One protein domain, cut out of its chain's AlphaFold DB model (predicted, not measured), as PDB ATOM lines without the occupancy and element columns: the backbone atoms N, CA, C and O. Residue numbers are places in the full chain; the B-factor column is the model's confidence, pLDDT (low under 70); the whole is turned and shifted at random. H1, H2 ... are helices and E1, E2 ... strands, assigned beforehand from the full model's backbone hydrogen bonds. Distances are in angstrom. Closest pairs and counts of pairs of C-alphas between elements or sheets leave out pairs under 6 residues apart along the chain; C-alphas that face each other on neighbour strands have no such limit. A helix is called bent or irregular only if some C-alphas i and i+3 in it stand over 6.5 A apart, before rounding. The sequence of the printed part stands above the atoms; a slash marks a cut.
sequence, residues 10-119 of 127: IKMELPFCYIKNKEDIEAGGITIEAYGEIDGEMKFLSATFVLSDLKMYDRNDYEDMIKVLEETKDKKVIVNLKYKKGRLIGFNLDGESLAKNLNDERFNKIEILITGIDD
ATOM      1  N   ILE A  10      73.245 134.648  87.946       97.19
ATOM      2  CA  ILE A  10      72.930 136.021  87.543       97.19
ATOM      3  C   ILE A  10      73.962 136.937  88.189       97.19
ATOM      4  O   ILE A  10      74.150 136.894  89.400       97.19
ATOM      5  N   LYS A  11      74.636 137.748  87.374       98.12
ATOM      6  CA  LYS A  11      75.588 138.748  87.849       98.12
ATOM      7  C   LYS A  11      74.855 140.062  88.107       98.12
ATOM      8  O   LYS A  11      74.101 140.512  87.248       98.12
ATOM      9  N   MET A  12      75.106 140.668  89.259       97.75
ATOM     10  CA  MET A  12      74.606 141.986  89.640       97.75
ATOM     11  C   MET A  12      75.738 142.808  90.250       97.75
ATOM     12  O   MET A  12      76.689 142.252  90.790       97.75
ATOM     13  N   GLU A  13      75.633 144.126  90.161       97.94
ATOM     14  CA  GLU A  13      76.508 145.054  90.868       97.94
ATOM     15  C   GLU A  13      75.668 145.768  91.928       97.94
ATOM     16  O   GLU A  13      74.723 146.488  91.597       97.94
ATOM     17  N   LEU A  14      75.983 145.525  93.199       97.88
ATOM     18  CA  LEU A  14      75.179 145.970  94.333       97.88
ATOM     19  C   LEU A  14      75.989 146.902  95.231       97.88
ATOM     20  O   LEU A  14      77.184 146.659  95.409       97.88
ATOM     21  N   PRO A  15      75.378 147.951  95.810       97.31
ATOM     22  CA  PRO A  15      76.001 148.666  96.915       97.31
ATOM     23  C   PRO A  15      76.273 147.707  98.078       97.31
ATOM     24  O   PRO A  15      75.561 146.714  98.250       97.31
ATOM     25  N   PHE A  16      77.299 148.010  98.868       96.69
ATOM     26  CA  PHE A  16      77.593 147.256 100.081       96.69
ATOM     27  C   PHE A  16      77.936 148.172 101.249       96.69
ATOM     28  O   PHE A  16      78.350 149.316 101.061       96.69
ATOM     29  N   CYS A  17      77.782 147.647 102.458       94.62
ATOM     30  CA  CYS A  17      78.254 148.268 103.686       94.62
ATOM     31  C   CYS A  17      79.102 147.288 104.500       94.62
ATOM     32  O   CYS A  17      78.995 146.068 104.359       94.62
ATOM     33  N   TYR A  18      79.961 147.836 105.353       95.19
ATOM     34  CA  TYR A  18      80.681 147.067 106.358       95.19
ATOM     35  C   TYR A  18      79.766 146.741 107.542       95.19
ATOM     36  O   TYR A  18      79.051 147.612 108.039       95.19
ATOM     37  N   ILE A  19      79.813 145.495 108.014       93.81
ATOM     38  CA  ILE A  19      79.099 145.044 109.205       93.81
ATOM     39  C   ILE A  19      80.097 144.939 110.349       93.81
ATOM     40  O   ILE A  19      80.876 143.991 110.448       93.81
ATOM     41  N   LYS A  20      80.042 145.921 111.248       91.31
ATOM     42  CA  LYS A  20      80.881 145.955 112.442       91.31
ATOM     43  C   LYS A  20      80.322 145.012 113.509       91.31
ATOM     44  O   LYS A  20      79.557 145.426 114.377       91.31
ATOM     45  N   ASN A  21      80.698 143.740 113.427       88.81
ATOM     46  CA  ASN A  21      80.389 142.729 114.434       88.81
ATOM     47  C   ASN A  21      81.632 142.450 115.290       88.81
ATOM     48  O   ASN A  21      82.695 142.133 114.769       88.81
ATOM     49  N   LYS A  22      81.497 142.570 116.615       89.19
ATOM     50  CA  LYS A  22      82.613 142.386 117.549       89.19
ATOM     51  C   LYS A  22      83.177 140.958 117.534       89.19
ATOM     52  O   LYS A  22      84.390 140.810 117.575       89.19
ATOM     53  N   GLU A  23      82.320 139.944 117.477       90.38
ATOM     54  CA  GLU A  23      82.727 138.532 117.487       90.38
ATOM     55  C   GLU A  23      83.480 138.171 116.203       90.38
ATOM     56  O   GLU A  23      84.530 137.536 116.273       90.38
ATOM     57  N   ASP A  24      82.999 138.645 115.047       90.75
ATOM     58  CA  ASP A  24      83.713 138.484 113.777       90.75
ATOM     59  C   ASP A  24      85.089 139.152 113.854       90.75
ATOM     60  O   ASP A  24      86.082 138.548 113.460       90.75
ATOM     61  N   ILE A  25      85.164 140.368 114.413       90.31
ATOM     62  CA  ILE A  25      86.428 141.106 114.520       90.31
ATOM     63  C   ILE A  25      87.428 140.385 115.431       90.31
ATOM     64  O   ILE A  25      88.592 140.217 115.074       90.31
ATOM     65  N   GLU A  26      86.979 139.922 116.598       90.62
ATOM     66  CA  GLU A  26      87.814 139.163 117.538       90.62
ATOM     67  C   GLU A  26      88.296 137.828 116.946       90.62
ATOM     68  O   GLU A  26      89.375 137.352 117.297       90.62
ATOM     69  N   ALA A  27      87.536 137.249 116.013       91.44
ATOM     70  CA  ALA A  27      87.915 136.052 115.266       91.44
ATOM     71  C   ALA A  27      88.788 136.338 114.024       91.44
ATOM     72  O   ALA A  27      89.124 135.405 113.293       91.44
ATOM     73  N   GLY A  28      89.155 137.600 113.759       93.00
ATOM     74  CA  GLY A  28      89.924 137.996 112.574       93.00
ATOM     75  C   GLY A  28      89.113 137.975 111.272       93.00
ATOM     76  O   GLY A  28      89.687 137.901 110.180       93.00
ATOM     77  N   GLY A  29      87.787 138.001 111.382       95.38
ATOM     78  CA  GLY A  29      86.837 138.030 110.283       95.38
ATOM     79  C   GLY A  29      86.522 139.446 109.805       95.38
ATOM     80  O   GLY A  29      86.642 140.427 110.539       95.38
ATOM     81  N   ILE A  30      86.106 139.556 108.549       95.75
ATOM     82  CA  ILE A  30      85.611 140.786 107.928       95.75
ATOM     83  C   ILE A  30      84.231 140.479 107.370       95.75
ATOM     84  O   ILE A  30      84.120 139.627 106.494       95.75
ATOM     85  N   THR A  31      83.191 141.179 107.819       96.06
ATOM     86  CA  THR A  31      81.831 140.979 107.302       96.06
ATOM     87  C   THR A  31      81.377 142.201 106.515       96.06
ATOM     88  O   THR A  31      81.382 143.317 107.029       96.06
ATOM     89  N   ILE A  32      80.953 141.999 105.267       96.06
ATOM     90  CA  ILE A  32      80.261 143.027 104.478       96.06
ATOM     91  C   ILE A  32      78.889 142.522 104.057       96.06
ATOM     92  O   ILE A  32      78.650 141.319 103.963       96.06
ATOM     93  N   GLU A  33      77.991 143.450 103.768       96.25
ATOM     94  CA  GLU A  33      76.636 143.164 103.321       96.25
ATOM     95  C   GLU A  33      76.377 143.905 102.014       96.25
ATOM     96  O   GLU A  33      76.340 145.133 101.988       96.25
ATOM     97  N   ALA A  34      76.207 143.157 100.923       97.62
ATOM     98  CA  ALA A  34      75.725 143.708  99.661       97.62
ATOM     99  C   ALA A  34      74.194 143.715  99.666       97.62
ATOM    100  O   ALA A  34      73.578 142.741 100.096       97.62
ATOM    101  N   TYR A  35      73.559 144.778  99.184       97.19
ATOM    102  CA  TYR A  35      72.108 144.916  99.314       97.19
ATOM    103  C   TYR A  35      71.445 145.490  98.067       97.19
ATOM    104  O   TYR A  35      72.035 146.263  97.314       97.19
ATOM    105  N   GLY A  36      70.189 145.116  97.845       97.19
ATOM    106  CA  GLY A  36      69.392 145.629  96.736       97.19
ATOM    107  C   GLY A  36      68.131 144.818  96.480       97.19
ATOM    108  O   GLY A  36      67.884 143.798  97.121       97.19
ATOM    109  N   GLU A  37      67.331 145.287  95.525       97.88
ATOM    110  CA  GLU A  37      66.132 144.578  95.084       97.88
ATOM    111  C   GLU A  37      66.518 143.343  94.257       97.88
ATOM    112  O   GLU A  37      67.182 143.447  93.222       97.88
ATOM    113  N   ILE A  38      66.103 142.167  94.725       97.19
ATOM    114  CA  ILE A  38      66.290 140.875  94.069       97.19
ATOM    115  C   ILE A  38      64.937 140.167  94.059       97.19
ATOM    116  O   ILE A  38      64.323 139.964  95.103       97.19
ATOM    117  N   ASP A  39      64.472 139.800  92.865       95.81
ATOM    118  CA  ASP A  39      63.156 139.185  92.651       95.81
ATOM    119  C   ASP A  39      61.983 140.022  93.214       95.81
ATOM    120  O   ASP A  39      60.979 139.478  93.666       95.81
ATOM    121  N   GLY A  40      62.103 141.357  93.160       96.44
ATOM    122  CA  GLY A  40      61.082 142.306  93.625       96.44
ATOM    123  C   GLY A  40      61.084 142.559  95.136       96.44
ATOM    124  O   GLY A  40      60.234 143.293  95.633       96.44
ATOM    125  N   GLU A  41      62.028 141.973  95.872       96.88
ATOM    126  CA  GLU A  41      62.159 142.133  97.318       96.88
ATOM    127  C   GLU A  41      63.542 142.678  97.677       96.88
ATOM    128  O   GLU A  41      64.551 142.307  97.079       96.88
ATOM    129  N   MET A  42      63.611 143.545  98.687       97.38
ATOM    130  CA  MET A  42      64.892 143.991  99.229       97.38
ATOM    131  C   MET A  42      65.592 142.820  99.924       97.38
ATOM    132  O   MET A  42      65.030 142.226 100.846       97.38
ATOM    133  N   LYS A  43      66.818 142.505  99.504       97.81
ATOM    134  CA  LYS A  43      67.652 141.457 100.103       97.81
ATOM    135  C   LYS A  43      68.981 142.020 100.580       97.81
ATOM    136  O   LYS A  43      69.515 142.971 100.007       97.81
ATOM    137  N   PHE A  44      69.514 141.367 101.602       97.50
ATOM    138  CA  PHE A  44      70.789 141.666 102.232       97.50
ATOM    139  C   PHE A  44      71.654 140.405 102.178       97.50
ATOM    140  O   PHE A  44      71.269 139.347 102.668       97.50
ATOM    141  N   LEU A  45      72.785 140.503 101.490       97.81
ATOM    142  CA  LEU A  45      73.684 139.404 101.162       97.81
ATOM    143  C   LEU A  45      74.963 139.573 101.984       97.81
ATOM    144  O   LEU A  45      75.890 140.272 101.566       97.81
ATOM    145  N   SER A  46      74.987 138.973 103.171       96.81
ATOM    146  CA  SER A  46      76.119 139.052 104.092       96.81
ATOM    147  C   SER A  46      77.192 138.037 103.715       96.81
ATOM    148  O   SER A  46      76.900 136.868 103.469       96.81
ATOM    149  N   ALA A  47      78.446 138.470 103.648       97.00
ATOM    150  CA  ALA A  47      79.591 137.597 103.441       97.00
ATOM    151  C   ALA A  47      80.659 137.922 104.479       97.00
ATOM    152  O   ALA A  47      81.109 139.066 104.571       97.00
ATOM    153  N   THR A  48      81.050 136.903 105.239       96.44
ATOM    154  CA  THR A  48      82.165 136.975 106.181       96.44
ATOM    155  C   THR A  48      83.376 136.319 105.550       96.44
ATOM    156  O   THR A  48      83.294 135.191 105.050       96.44
ATOM    157  N   PHE A  49      84.503 137.016 105.588       95.69
ATOM    158  CA  PHE A  49      85.776 136.563 105.054       95.69
ATOM    159  C   PHE A  49      86.828 136.466 106.147       95.69
ATOM    160  O   PHE A  49      86.763 137.177 107.146       95.69
ATOM    161  N   VAL A  50      87.834 135.638 105.902       95.75
ATOM    162  CA  VAL A  50      89.099 135.616 106.646       95.75
ATOM    163  C   VAL A  50      90.249 135.909 105.691       95.75
ATOM    164  O   VAL A  50      90.097 135.771 104.474       95.75
ATOM    165  N   LEU A  51      91.398 136.324 106.219       96.19
ATOM    166  CA  LEU A  51      92.583 136.555 105.396       96.19
ATOM    167  C   LEU A  51      93.231 135.213 105.042       96.19
ATOM    168  O   LEU A  51      93.506 134.399 105.923       96.19
ATOM    169  N   SER A  52      93.508 134.989 103.758       95.19
ATOM    170  CA  SER A  52      94.155 133.755 103.288       95.19
ATOM    171  C   SER A  52      95.663 133.725 103.557       95.19
ATOM    172  O   SER A  52      96.274 132.660 103.624       95.19
ATOM    173  N   ASP A  53      96.282 134.894 103.748       95.44
ATOM    174  CA  ASP A  53      97.686 135.043 104.136       95.44
ATOM    175  C   ASP A  53      97.775 135.433 105.616       95.44
ATOM    176  O   ASP A  53      97.644 136.603 105.967       95.44
ATOM    177  N   LEU A  54      98.031 134.453 106.490       92.88
ATOM    178  CA  LEU A  54      98.059 134.653 107.947       92.88
ATOM    179  C   LEU A  54      99.054 135.733 108.404       92.88
ATOM    180  O   LEU A  54      98.831 136.375 109.424       92.88
ATOM    181  N   LYS A  55     100.122 135.988 107.635       95.81
ATOM    182  CA  LYS A  55     101.105 137.036 107.964       95.81
ATOM    183  C   LYS A  55     100.513 138.441 107.884       95.81
ATOM    184  O   LYS A  55     101.132 139.385 108.358       95.81
ATOM    185  N   MET A  56      99.353 138.604 107.250       96.81
ATOM    186  CA  MET A  56      98.638 139.877 107.199       96.81
ATOM    187  C   MET A  56      98.159 140.316 108.587       96.81
ATOM    188  O   MET A  56      98.221 141.505 108.893       96.81
ATOM    189  N   TYR A  57      97.776 139.371 109.452       94.75
ATOM    190  CA  TYR A  57      97.430 139.679 110.842       94.75
ATOM    191  C   TYR A  57      98.643 140.230 111.612       94.75
ATOM    192  O   TYR A  57      98.523 141.213 112.330       94.75
ATOM    193  N   ASP A  58      99.842 139.687 111.380       95.12
ATOM    194  CA  ASP A  58     101.073 140.161 112.037       95.12
ATOM    195  C   ASP A  58     101.551 141.537 111.530       95.12
ATOM    196  O   ASP A  58     102.335 142.216 112.195       95.12
ATOM    197  N   ARG A  59     101.129 141.948 110.325       95.75
ATOM    198  CA  ARG A  59     101.547 143.203 109.671       95.75
ATOM    199  C   ARG A  59     100.593 144.377 109.903       95.75
ATOM    200  O   ARG A  59     100.815 145.433 109.316       95.75
ATOM    201  N   ASN A  60      99.564 144.208 110.733       94.69
ATOM    202  CA  ASN A  60      98.436 145.137 110.884       94.69
ATOM    203  C   ASN A  60      97.620 145.361 109.592       94.69
ATOM    204  O   ASN A  60      96.872 146.336 109.482       94.69
ATOM    205  N   ASP A  61      97.757 144.479 108.590       97.00
ATOM    206  CA  ASP A  61      97.002 144.606 107.338       97.00
ATOM    207  C   ASP A  61      95.497 144.483 107.618       97.00
ATOM    208  O   ASP A  61      94.699 145.200 107.021       97.00
ATOM    209  N   TYR A  62      95.119 143.604 108.552       96.56
ATOM    210  CA  TYR A  62      93.737 143.371 108.959       96.56
ATOM    211  C   TYR A  62      93.061 144.644 109.495       96.56
ATOM    212  O   TYR A  62      92.011 145.058 108.999       96.56
ATOM    213  N   GLU A  63      93.686 145.300 110.470       95.25
ATOM    214  CA  GLU A  63      93.179 146.517 111.102       95.25
ATOM    215  C   GLU A  63      93.075 147.664 110.094       95.25
ATOM    216  O   GLU A  63      92.112 148.433 110.115       95.25
ATOM    217  N   ASP A  64      94.046 147.781 109.190       96.75
ATOM    218  CA  ASP A  64      94.026 148.806 108.152       96.75
ATOM    219  C   ASP A  64      92.966 148.527 107.078       96.75
ATOM    220  O   ASP A  64      92.321 149.462 106.604       96.75
ATOM    221  N   MET A  65      92.720 147.261 106.727       97.00
ATOM    222  CA  MET A  65      91.616 146.879 105.838       97.00
ATOM    223  C   MET A  65      90.247 147.194 106.457       97.00
ATOM    224  O   MET A  65      89.348 147.647 105.745       97.00
ATOM    225  N   ILE A  66      90.075 147.016 107.773       95.44
ATOM    226  CA  ILE A  66      88.847 147.432 108.469       95.44
ATOM    227  C   ILE A  66      88.637 148.942 108.344       95.44
ATOM    228  O   ILE A  66      87.533 149.366 108.013       95.44
ATOM    229  N   LYS A  67      89.676 149.761 108.553       95.31
ATOM    230  CA  LYS A  67      89.556 151.226 108.413       95.31
ATOM    231  C   LYS A  67      89.131 151.626 107.002       95.31
ATOM    232  O   LYS A  67      88.231 152.446 106.851       95.31
ATOM    233  N   VAL A  68      89.712 150.993 105.976       96.06
ATOM    234  CA  VAL A  68      89.307 151.204 104.574       96.06
ATOM    235  C   VAL A  68      87.809 150.939 104.395       96.06
ATOM    236  O   VAL A  68      87.115 151.722 103.747       96.06
ATOM    237  N   LEU A  69      87.285 149.868 104.993       95.19
ATOM    238  CA  LEU A  69      85.859 149.538 104.950       95.19
ATOM    239  C   LEU A  69      84.982 150.524 105.735       95.19
ATOM    240  O   LEU A  69      83.905 150.873 105.259       95.19
ATOM    241  N   GLU A  70      85.427 150.993 106.902       92.75
ATOM    242  CA  GLU A  70      84.709 151.986 107.718       92.75
ATOM    243  C   GLU A  70      84.612 153.359 107.031       92.75
ATOM    244  O   GLU A  70      83.603 154.056 107.157       92.75
ATOM    245  N   GLU A  71      85.644 153.744 106.280       91.50
ATOM    246  CA  GLU A  71      85.698 155.007 105.533       91.50
ATOM    247  C   GLU A  71      84.983 154.928 104.176       91.50
ATOM    248  O   GLU A  71      84.643 155.953 103.575       91.50
ATOM    249  N   THR A  72      84.721 153.712 103.692       87.69
ATOM    250  CA  THR A  72      84.103 153.478 102.392       87.69
ATOM    251  C   THR A  72      82.620 153.836 102.393       87.69
ATOM    252  O   THR A  72      81.816 153.302 103.154       87.69
ATOM    253  N   LYS A  73      82.238 154.705 101.454       86.69
ATOM    254  CA  LYS A  73      80.847 155.073 101.168       86.69
ATOM    255  C   LYS A  73      80.570 154.965  99.678       86.69
ATOM    256  O   LYS A  73      81.464 155.172  98.858       86.69
ATOM    257  N   ASP A  74      79.327 154.634  99.345       88.25
ATOM    258  CA  ASP A  74      78.801 154.646  97.974       88.25
ATOM    259  C   ASP A  74      79.575 153.760  96.980       88.25
ATOM    260  O   ASP A  74      79.602 154.011  95.772       88.25
ATOM    261  N   LYS A  75      80.206 152.692  97.480       94.88
ATOM    262  CA  LYS A  75      80.866 151.680  96.653       94.88
ATOM    263  C   LYS A  75      79.946 150.502  96.396       94.88
ATOM    264  O   LYS A  75      79.000 150.233  97.133       94.88
ATOM    265  N   LYS A  76      80.254 149.803  95.311       97.19
ATOM    266  CA  LYS A  76      79.542 148.607  94.888       97.19
ATOM    267  C   LYS A  76      80.481 147.424  94.798       97.19
ATOM    268  O   LYS A  76      81.698 147.583  94.765       97.19
ATOM    269  N   VAL A  77      79.903 146.241  94.738       97.69
ATOM    270  CA  VAL A  77      80.614 144.985  94.560       97.69
ATOM    271  C   VAL A  77      79.827 144.100  93.606       97.69
ATOM    272  O   VAL A  77      78.592 144.142  93.563       97.69
ATOM    273  N   ILE A  78      80.541 143.320  92.802       98.31
ATOM    274  CA  ILE A  78      79.912 142.349  91.919       98.31
ATOM    275  C   ILE A  78      79.493 141.136  92.750       98.31
ATOM    276  O   ILE A  78      80.274 140.552  93.501       98.31
ATOM    277  N   VAL A  79      78.240 140.732  92.573       98.12
ATOM    278  CA  VAL A  79      77.651 139.557  93.200       98.12
ATOM    279  C   VAL A  79      77.121 138.625  92.120       98.12
ATOM    280  O   VAL A  79      76.365 139.021  91.232       98.12
ATOM    281  N   ASN A  80      77.510 137.356  92.194       97.88
ATOM    282  CA  ASN A  80      77.013 136.297  91.324       97.88
ATOM    283  C   ASN A  80      75.967 135.480  92.084       97.88
ATOM    284  O   ASN A  80      76.301 134.572  92.844       97.88
ATOM    285  N   LEU A  81      74.693 135.804  91.880       98.25
ATOM    286  CA  LEU A  81      73.555 135.103  92.465       98.25
ATOM    287  C   LEU A  81      73.416 133.702  91.874       98.25
ATOM    288  O   LEU A  81      73.528 133.511  90.662       98.25
ATOM    289  N   LYS A  82      73.113 132.723  92.724       97.38
ATOM    290  CA  LYS A  82      72.926 131.319  92.361       97.38
ATOM    291  C   LYS A  82      71.468 130.929  92.547       97.38
ATOM    292  O   LYS A  82      70.946 130.909  93.657       97.38
ATOM    293  N   TYR A  83      70.844 130.515  91.456       97.00
ATOM    294  CA  TYR A  83      69.459 130.080  91.407       97.00
ATOM    295  C   TYR A  83      69.346 128.588  91.131       97.00
ATOM    296  O   TYR A  83      70.074 128.034  90.304       97.00
ATOM    297  N   LYS A  84      68.363 127.936  91.755       95.25
ATOM    298  CA  LYS A  84      67.976 126.554  91.460       95.25
ATOM    299  C   LYS A  84      66.461 126.434  91.459       95.25
ATOM    300  O   LYS A  84      65.806 126.766  92.440       95.25
ATOM    301  N   LYS A  85      65.901 125.943  90.346       92.94
ATOM    302  CA  LYS A  85      64.442 125.836  90.135       92.94
ATOM    303  C   LYS A  85      63.702 127.162  90.403       92.94
ATOM    304  O   LYS A  85      62.671 127.170  91.063       92.94
ATOM    305  N   GLY A  86      64.267 128.275  89.927       91.38
ATOM    306  CA  GLY A  86      63.685 129.615  90.078       91.38
ATOM    307  C   GLY A  86      63.822 130.239  91.470       91.38
ATOM    308  O   GLY A  86      63.358 131.350  91.657       91.38
ATOM    309  N   ARG A  87      64.463 129.565  92.433       93.56
ATOM    310  CA  ARG A  87      64.708 130.102  93.779       93.56
ATOM    311  C   ARG A  87      66.157 130.536  93.929       93.56
ATOM    312  O   ARG A  87      67.041 129.781  93.512       93.56
ATOM    313  N   LEU A  88      66.384 131.696  94.536       96.19
ATOM    314  CA  LEU A  88      67.703 132.110  95.002       96.19
ATOM    315  C   LEU A  88      68.152 131.154  96.119       96.19
ATOM    316  O   LEU A  88      67.415 130.921  97.072       96.19
ATOM    317  N   ILE A  89      69.327 130.541  95.968       95.75
ATOM    318  CA  ILE A  89      69.860 129.532  96.905       95.75
ATOM    319  C   ILE A  89      71.260 129.864  97.425       95.75
ATOM    320  O   ILE A  89      71.868 129.044  98.108       95.75
ATOM    321  N   GLY A  90      71.820 131.001  97.028       96.88
ATOM    322  CA  GLY A  90      73.164 131.412  97.408       96.88
ATOM    323  C   GLY A  90      73.699 132.486  96.479       96.88
ATOM    324  O   GLY A  90      73.050 132.871  95.505       96.88
ATOM    325  N   PHE A  91      74.917 132.921  96.752       97.81
ATOM    326  CA  PHE A  91      75.645 133.849  95.907       97.81
ATOM    327  C   PHE A  91      77.149 133.653  96.094       97.81
ATOM    328  O   PHE A  91      77.584 132.925  96.984       97.81
ATOM    329  N   ASN A  92      77.931 134.290  95.233       95.62
ATOM    330  CA  ASN A  92      79.354 134.499  95.441       95.62
ATOM    331  C   ASN A  92      79.657 135.984  95.276       95.62
ATOM    332  O   ASN A  92      79.275 136.570  94.259       95.62
ATOM    333  N   LEU A  93      80.348 136.566  96.249       96.06
ATOM    334  CA  LEU A  93      80.861 137.922  96.154       96.06
ATOM    335  C   LEU A  93      82.209 137.902  95.429       96.06
ATOM    336  O   LEU A  93      83.051 137.043  95.676       96.06
ATOM    337  N   ASP A  94      82.378 138.802  94.471       95.56
ATOM    338  CA  ASP A  94      83.574 138.884  93.640       95.56
ATOM    339  C   ASP A  94      84.651 139.725  94.346       95.56
ATOM    340  O   ASP A  94      84.578 140.958  94.372       95.56
ATOM    341  N   GLY A  95      85.635 139.040  94.939       94.25
ATOM    342  CA  GLY A  95      86.736 139.658  95.682       94.25
ATOM    343  C   GLY A  95      87.617 140.578  94.832       94.25
ATOM    344  O   GLY A  95      88.044 141.619  95.324       94.25
ATOM    345  N   GLU A  96      87.806 140.280  93.541       96.25
ATOM    346  CA  GLU A  96      88.566 141.155  92.637       96.25
ATOM    347  C   GLU A  96      87.827 142.479  92.423       96.25
ATOM    348  O   GLU A  96      88.427 143.558  92.436       96.25
ATOM    349  N   SER A  97      86.500 142.419  92.268       97.31
ATOM    350  CA  SER A  97      85.682 143.631  92.162       97.31
ATOM    351  C   SER A  97      85.713 144.464  93.447       97.31
ATOM    352  O   SER A  97      85.764 145.693  93.374       97.31
ATOM    353  N   LEU A  98      85.737 143.803  94.611       96.94
ATOM    354  CA  LEU A  98      85.845 144.452  95.914       96.94
ATOM    355  C   LEU A  98      87.192 145.172  96.044       96.94
ATOM    356  O   LEU A  98      87.214 146.379  96.281       96.94
ATOM    357  N   ALA A  99      88.294 144.459  95.801       97.31
ATOM    358  CA  ALA A  99      89.650 145.002  95.838       97.31
ATOM    359  C   ALA A  99      89.814 146.204  94.905       97.31
ATOM    360  O   ALA A  99      90.309 147.260  95.307       97.31
ATOM    361  N   LYS A 100      89.318 146.084  93.670       97.00
ATOM    362  CA  LYS A 100      89.355 147.168  92.688       97.00
ATOM    363  C   LYS A 100      88.569 148.395  93.151       97.00
ATOM    364  O   LYS A 100      89.057 149.515  93.017       97.00
ATOM    365  N   ASN A 101      87.359 148.212  93.677       95.69
ATOM    366  CA  ASN A 101      86.490 149.333  94.048       95.69
ATOM    367  C   ASN A 101      86.933 150.041  95.336       95.69
ATOM    368  O   ASN A 101      86.695 151.252  95.469       95.69
ATOM    369  N   LEU A 102      87.604 149.310  96.229       96.12
ATOM    370  CA  LEU A 102      88.277 149.829  97.421       96.12
ATOM    371  C   LEU A 102      89.670 150.405  97.128       96.12
ATOM    372  O   LEU A 102      90.214 151.107  97.973       96.12
ATOM    373  N   ASN A 103      90.223 150.160  95.934       96.19
ATOM    374  CA  ASN A 103      91.607 150.491  95.585       96.19
ATOM    375  C   ASN A 103      92.616 149.896  96.587       96.19
ATOM    376  O   ASN A 103      93.553 150.563  97.022       96.19
ATOM    377  N   ASP A 104      92.396 148.636  96.961       96.94
ATOM    378  CA  ASP A 104      93.209 147.916  97.936       96.94
ATOM    379  C   ASP A 104      93.323 146.435  97.543       96.94
ATOM    380  O   ASP A 104      92.382 145.649  97.663       96.94
ATOM    381  N   GLU A 105      94.501 146.044  97.052       97.00
ATOM    382  CA  GLU A 105      94.768 144.686  96.571       97.00
ATOM    383  C   GLU A 105      94.770 143.633  97.684       97.00
ATOM    384  O   GLU A 105      94.684 142.439  97.389       97.00
ATOM    385  N   ARG A 106      94.830 144.035  98.960       97.00
ATOM    386  CA  ARG A 106      94.770 143.101 100.093       97.00
ATOM    387  C   ARG A 106      93.446 142.341 100.131       97.00
ATOM    388  O   ARG A 106      93.424 141.186 100.544       97.00
ATOM    389  N   PHE A 107      92.371 142.920  99.595       96.75
ATOM    390  CA  PHE A 107      91.082 142.238  99.438       96.75
ATOM    391  C   PHE A 107      91.103 141.100  98.405       96.75
ATOM    392  O   PHE A 107      90.182 140.292  98.386       96.75
ATOM    393  N   ASN A 108      92.161 140.960  97.596       96.44
ATOM    394  CA  ASN A 108      92.367 139.758  96.778       96.44
ATOM    395  C   ASN A 108      92.860 138.560  97.609       96.44
ATOM    396  O   ASN A 108      92.887 137.436  97.113       96.44
ATOM    397  N   LYS A 109      93.272 138.787  98.863       96.25
ATOM    398  CA  LYS A 109      93.762 137.762  99.793       96.25
ATOM    399  C   LYS A 109      92.739 137.428 100.878       96.25
ATOM    400  O   LYS A 109      93.093 137.252 102.043       96.25
ATOM    401  N   ILE A 110      91.470 137.354 100.495       95.56
ATOM    402  CA  ILE A 110      90.381 136.967 101.391       95.56
ATOM    403  C   ILE A 110      89.749 135.658 100.928       95.56
ATOM    404  O   ILE A 110      89.650 135.384  99.732       95.56
ATOM    405  N   GLU A 111      89.280 134.868 101.883       95.00
ATOM    406  CA  GLU A 111      88.517 133.646 101.648       95.00
ATOM    407  C   GLU A 111      87.146 133.760 102.308       95.00
ATOM    408  O   GLU A 111      87.039 134.147 103.470       95.00
ATOM    409  N   ILE A 112      86.088 133.425 101.562       94.50
ATOM    410  CA  ILE A 112      84.720 133.405 102.090       94.50
ATOM    411  C   ILE A 112      84.605 132.269 103.107       94.50
ATOM    412  O   ILE A 112      84.748 131.099 102.751       94.50
ATOM    413  N   LEU A 113      84.272 132.622 104.347       94.06
ATOM    414  CA  LEU A 113      83.990 131.676 105.420       94.06
ATOM    415  C   LEU A 113      82.512 131.273 105.418       94.06
ATOM    416  O   LEU A 113      82.179 130.088 105.428       94.06
ATOM    417  N   ILE A 114      81.614 132.261 105.391       94.12
ATOM    418  CA  ILE A 114      80.167 132.041 105.417       94.12
ATOM    419  C   ILE A 114      79.425 133.132 104.641       94.12
ATOM    420  O   ILE A 114      79.893 134.263 104.519       94.12
ATOM    421  N   THR A 115      78.253 132.776 104.114       96.56
ATOM    422  CA  THR A 115      77.340 133.697 103.430       96.56
ATOM    423  C   THR A 115      75.921 133.583 103.980       96.56
ATOM    424  O   THR A 115      75.450 132.459 104.182       96.56
ATOM    425  N   GLY A 116      75.215 134.704 104.121       96.38
ATOM    426  CA  GLY A 116      73.805 134.786 104.508       96.38
ATOM    427  C   GLY A 116      72.961 135.552 103.485       96.38
ATOM    428  O   GLY A 116      73.453 136.444 102.797       96.38
ATOM    429  N   ILE A 117      71.690 135.168 103.352       97.38
ATOM    430  CA  ILE A 117      70.688 135.886 102.553       97.38
ATOM    431  C   ILE A 117      69.541 136.215 103.495       97.38
ATOM    432  O   ILE A 117      68.839 135.308 103.944       97.38
ATOM    433  N   ASP A 118      69.344 137.499 103.753       96.31
ATOM    434  CA  ASP A 118      68.406 137.989 104.751       96.31
ATOM    435  C   ASP A 118      67.443 139.027 104.161       96.31
ATOM    436  O   ASP A 118      67.764 139.758 103.221       96.31
ATOM    437  N   ASP A 119      66.251 139.116 104.755       95.69
ATOM    438  CA  ASP A 119      65.230 140.125 104.422       95.69
ATOM    439  C   ASP A 119      65.409 141.425 105.226       95.69
ATOM    440  O   ASP A 119      64.676 142.399 105.048       95.69
TER     441      ASP A 119
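AT A GLANCE: This is residues 10 to 119 of the 127 residues of an uncharacterized protein of Eubacterium sp. CAG:156 (UniProt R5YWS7). One antiparallel sheet of six strands curls into a nearly closed barrel, its edge strands E5 and E6 coming near each other without pairing. Helices H3, H4 and H5 cluster at one end of this barrel, with little H2 beyond them at the far tip, while little H1 only grazes the sheet. The printed part has 110 residues with five named helices and six named strands, along the chain E1 H1 E2 E3 H2 H3 E4 E5 H4 H5 E6; the sheet's order is E5 E4 E1 E2 E3 E6, and the class is mixed, helices and strands. The whole is compact, with a radius of gyration of the C-alphas of 13.9 A, yet elongated, spanning 45 by 24 by 22 A.

IN THESE COORDINATES: In sheet order, E5 is residues 87 to 93, 18.1 A long; E4 is 76 to 84, 25.1 A; E1 is 10 to 19, 24.3 A, starting at C-alpha 10 (72.930, 136.021, 87.543); E2 is 30 to 38, 23.8 A; E3 is 41 to 51, 32.0 A; and E6 is 110 to 118, 22.3 A, ending at C-alpha 118 (68.406, 137.989, 104.751). E1 bends by 65 degrees at residue 13 and E6 by 62 degrees at residue 113. H3 is residues 61 to 71, 15.5 A, and H4 is 95 to 102, 10.4 A. The short helices are H1, 22 to 26, H2, 55 to 58, and H5, 105 to 109.

HOW THE PARTS SIT: The strongly twisted sheet is a folded sheet, bent back into two leaves that face each other: E5 and E4 face E2, E3 and E6, with E1 as the hinge. E1 pairs with E4 over residues 10 to 15, N 12 and O 79 being 2.9 A apart, and with E2 over 16 to 19, N 17 and O 33 being 2.9 A apart. Hairpin E2 and E3 has N 34 and O 45 at 3.0 A, hairpin E4 and E5 has N 80 and O 92 at 2.8 A, and E3 and E6 have N 46 and O 116 at 3.0 A. The closest C-alphas of E5 and E6, Gly 90 and Ile 117, are 7.3 A apart. H3 is on the sheet at a height of 9.6 A, over E2, along the strands at 25 degrees on the local plane; only just over E2 alone, with 7 of its 11 C-alphas falling there and 2 each on E1 and E3. H4 is on the sheet, its closest C-alphas with E4 being Leu 98 and Val 77, 5.4 A apart. H4 and H5 touch, Ala 99 and Phe 107 being their closest C-alphas at 4.8 A; H3 and H5 only just touch, with 3 pairs of C-alphas within 8 A, the closest Met 65 and Arg 106 at 7.6 A. H5 only grazes the sheet with residues 106 to 109, H1 with 24 to 25. H2 is not on the sheet; it is close to H3 but not clearly touching, the closest C-alphas, Met 56 and Tyr 62, being 6.3 A apart. In H1, H3 and H4 every O i to N i+4 pair is within hydrogen-bond range; H5 has 0 of 1, but 2 of 2 O i to N i+3 pairs, and H2 is too short for an O i to N i+4 pair.

THE WHOLE: The two C-alphas farthest apart, Arg 59 and Lys 85, are 45.4 A apart. The printed part has no cut, and the links between its named elements are tight. The mean pLDDT of the printed part is 95.5, and no printed residue is under 70.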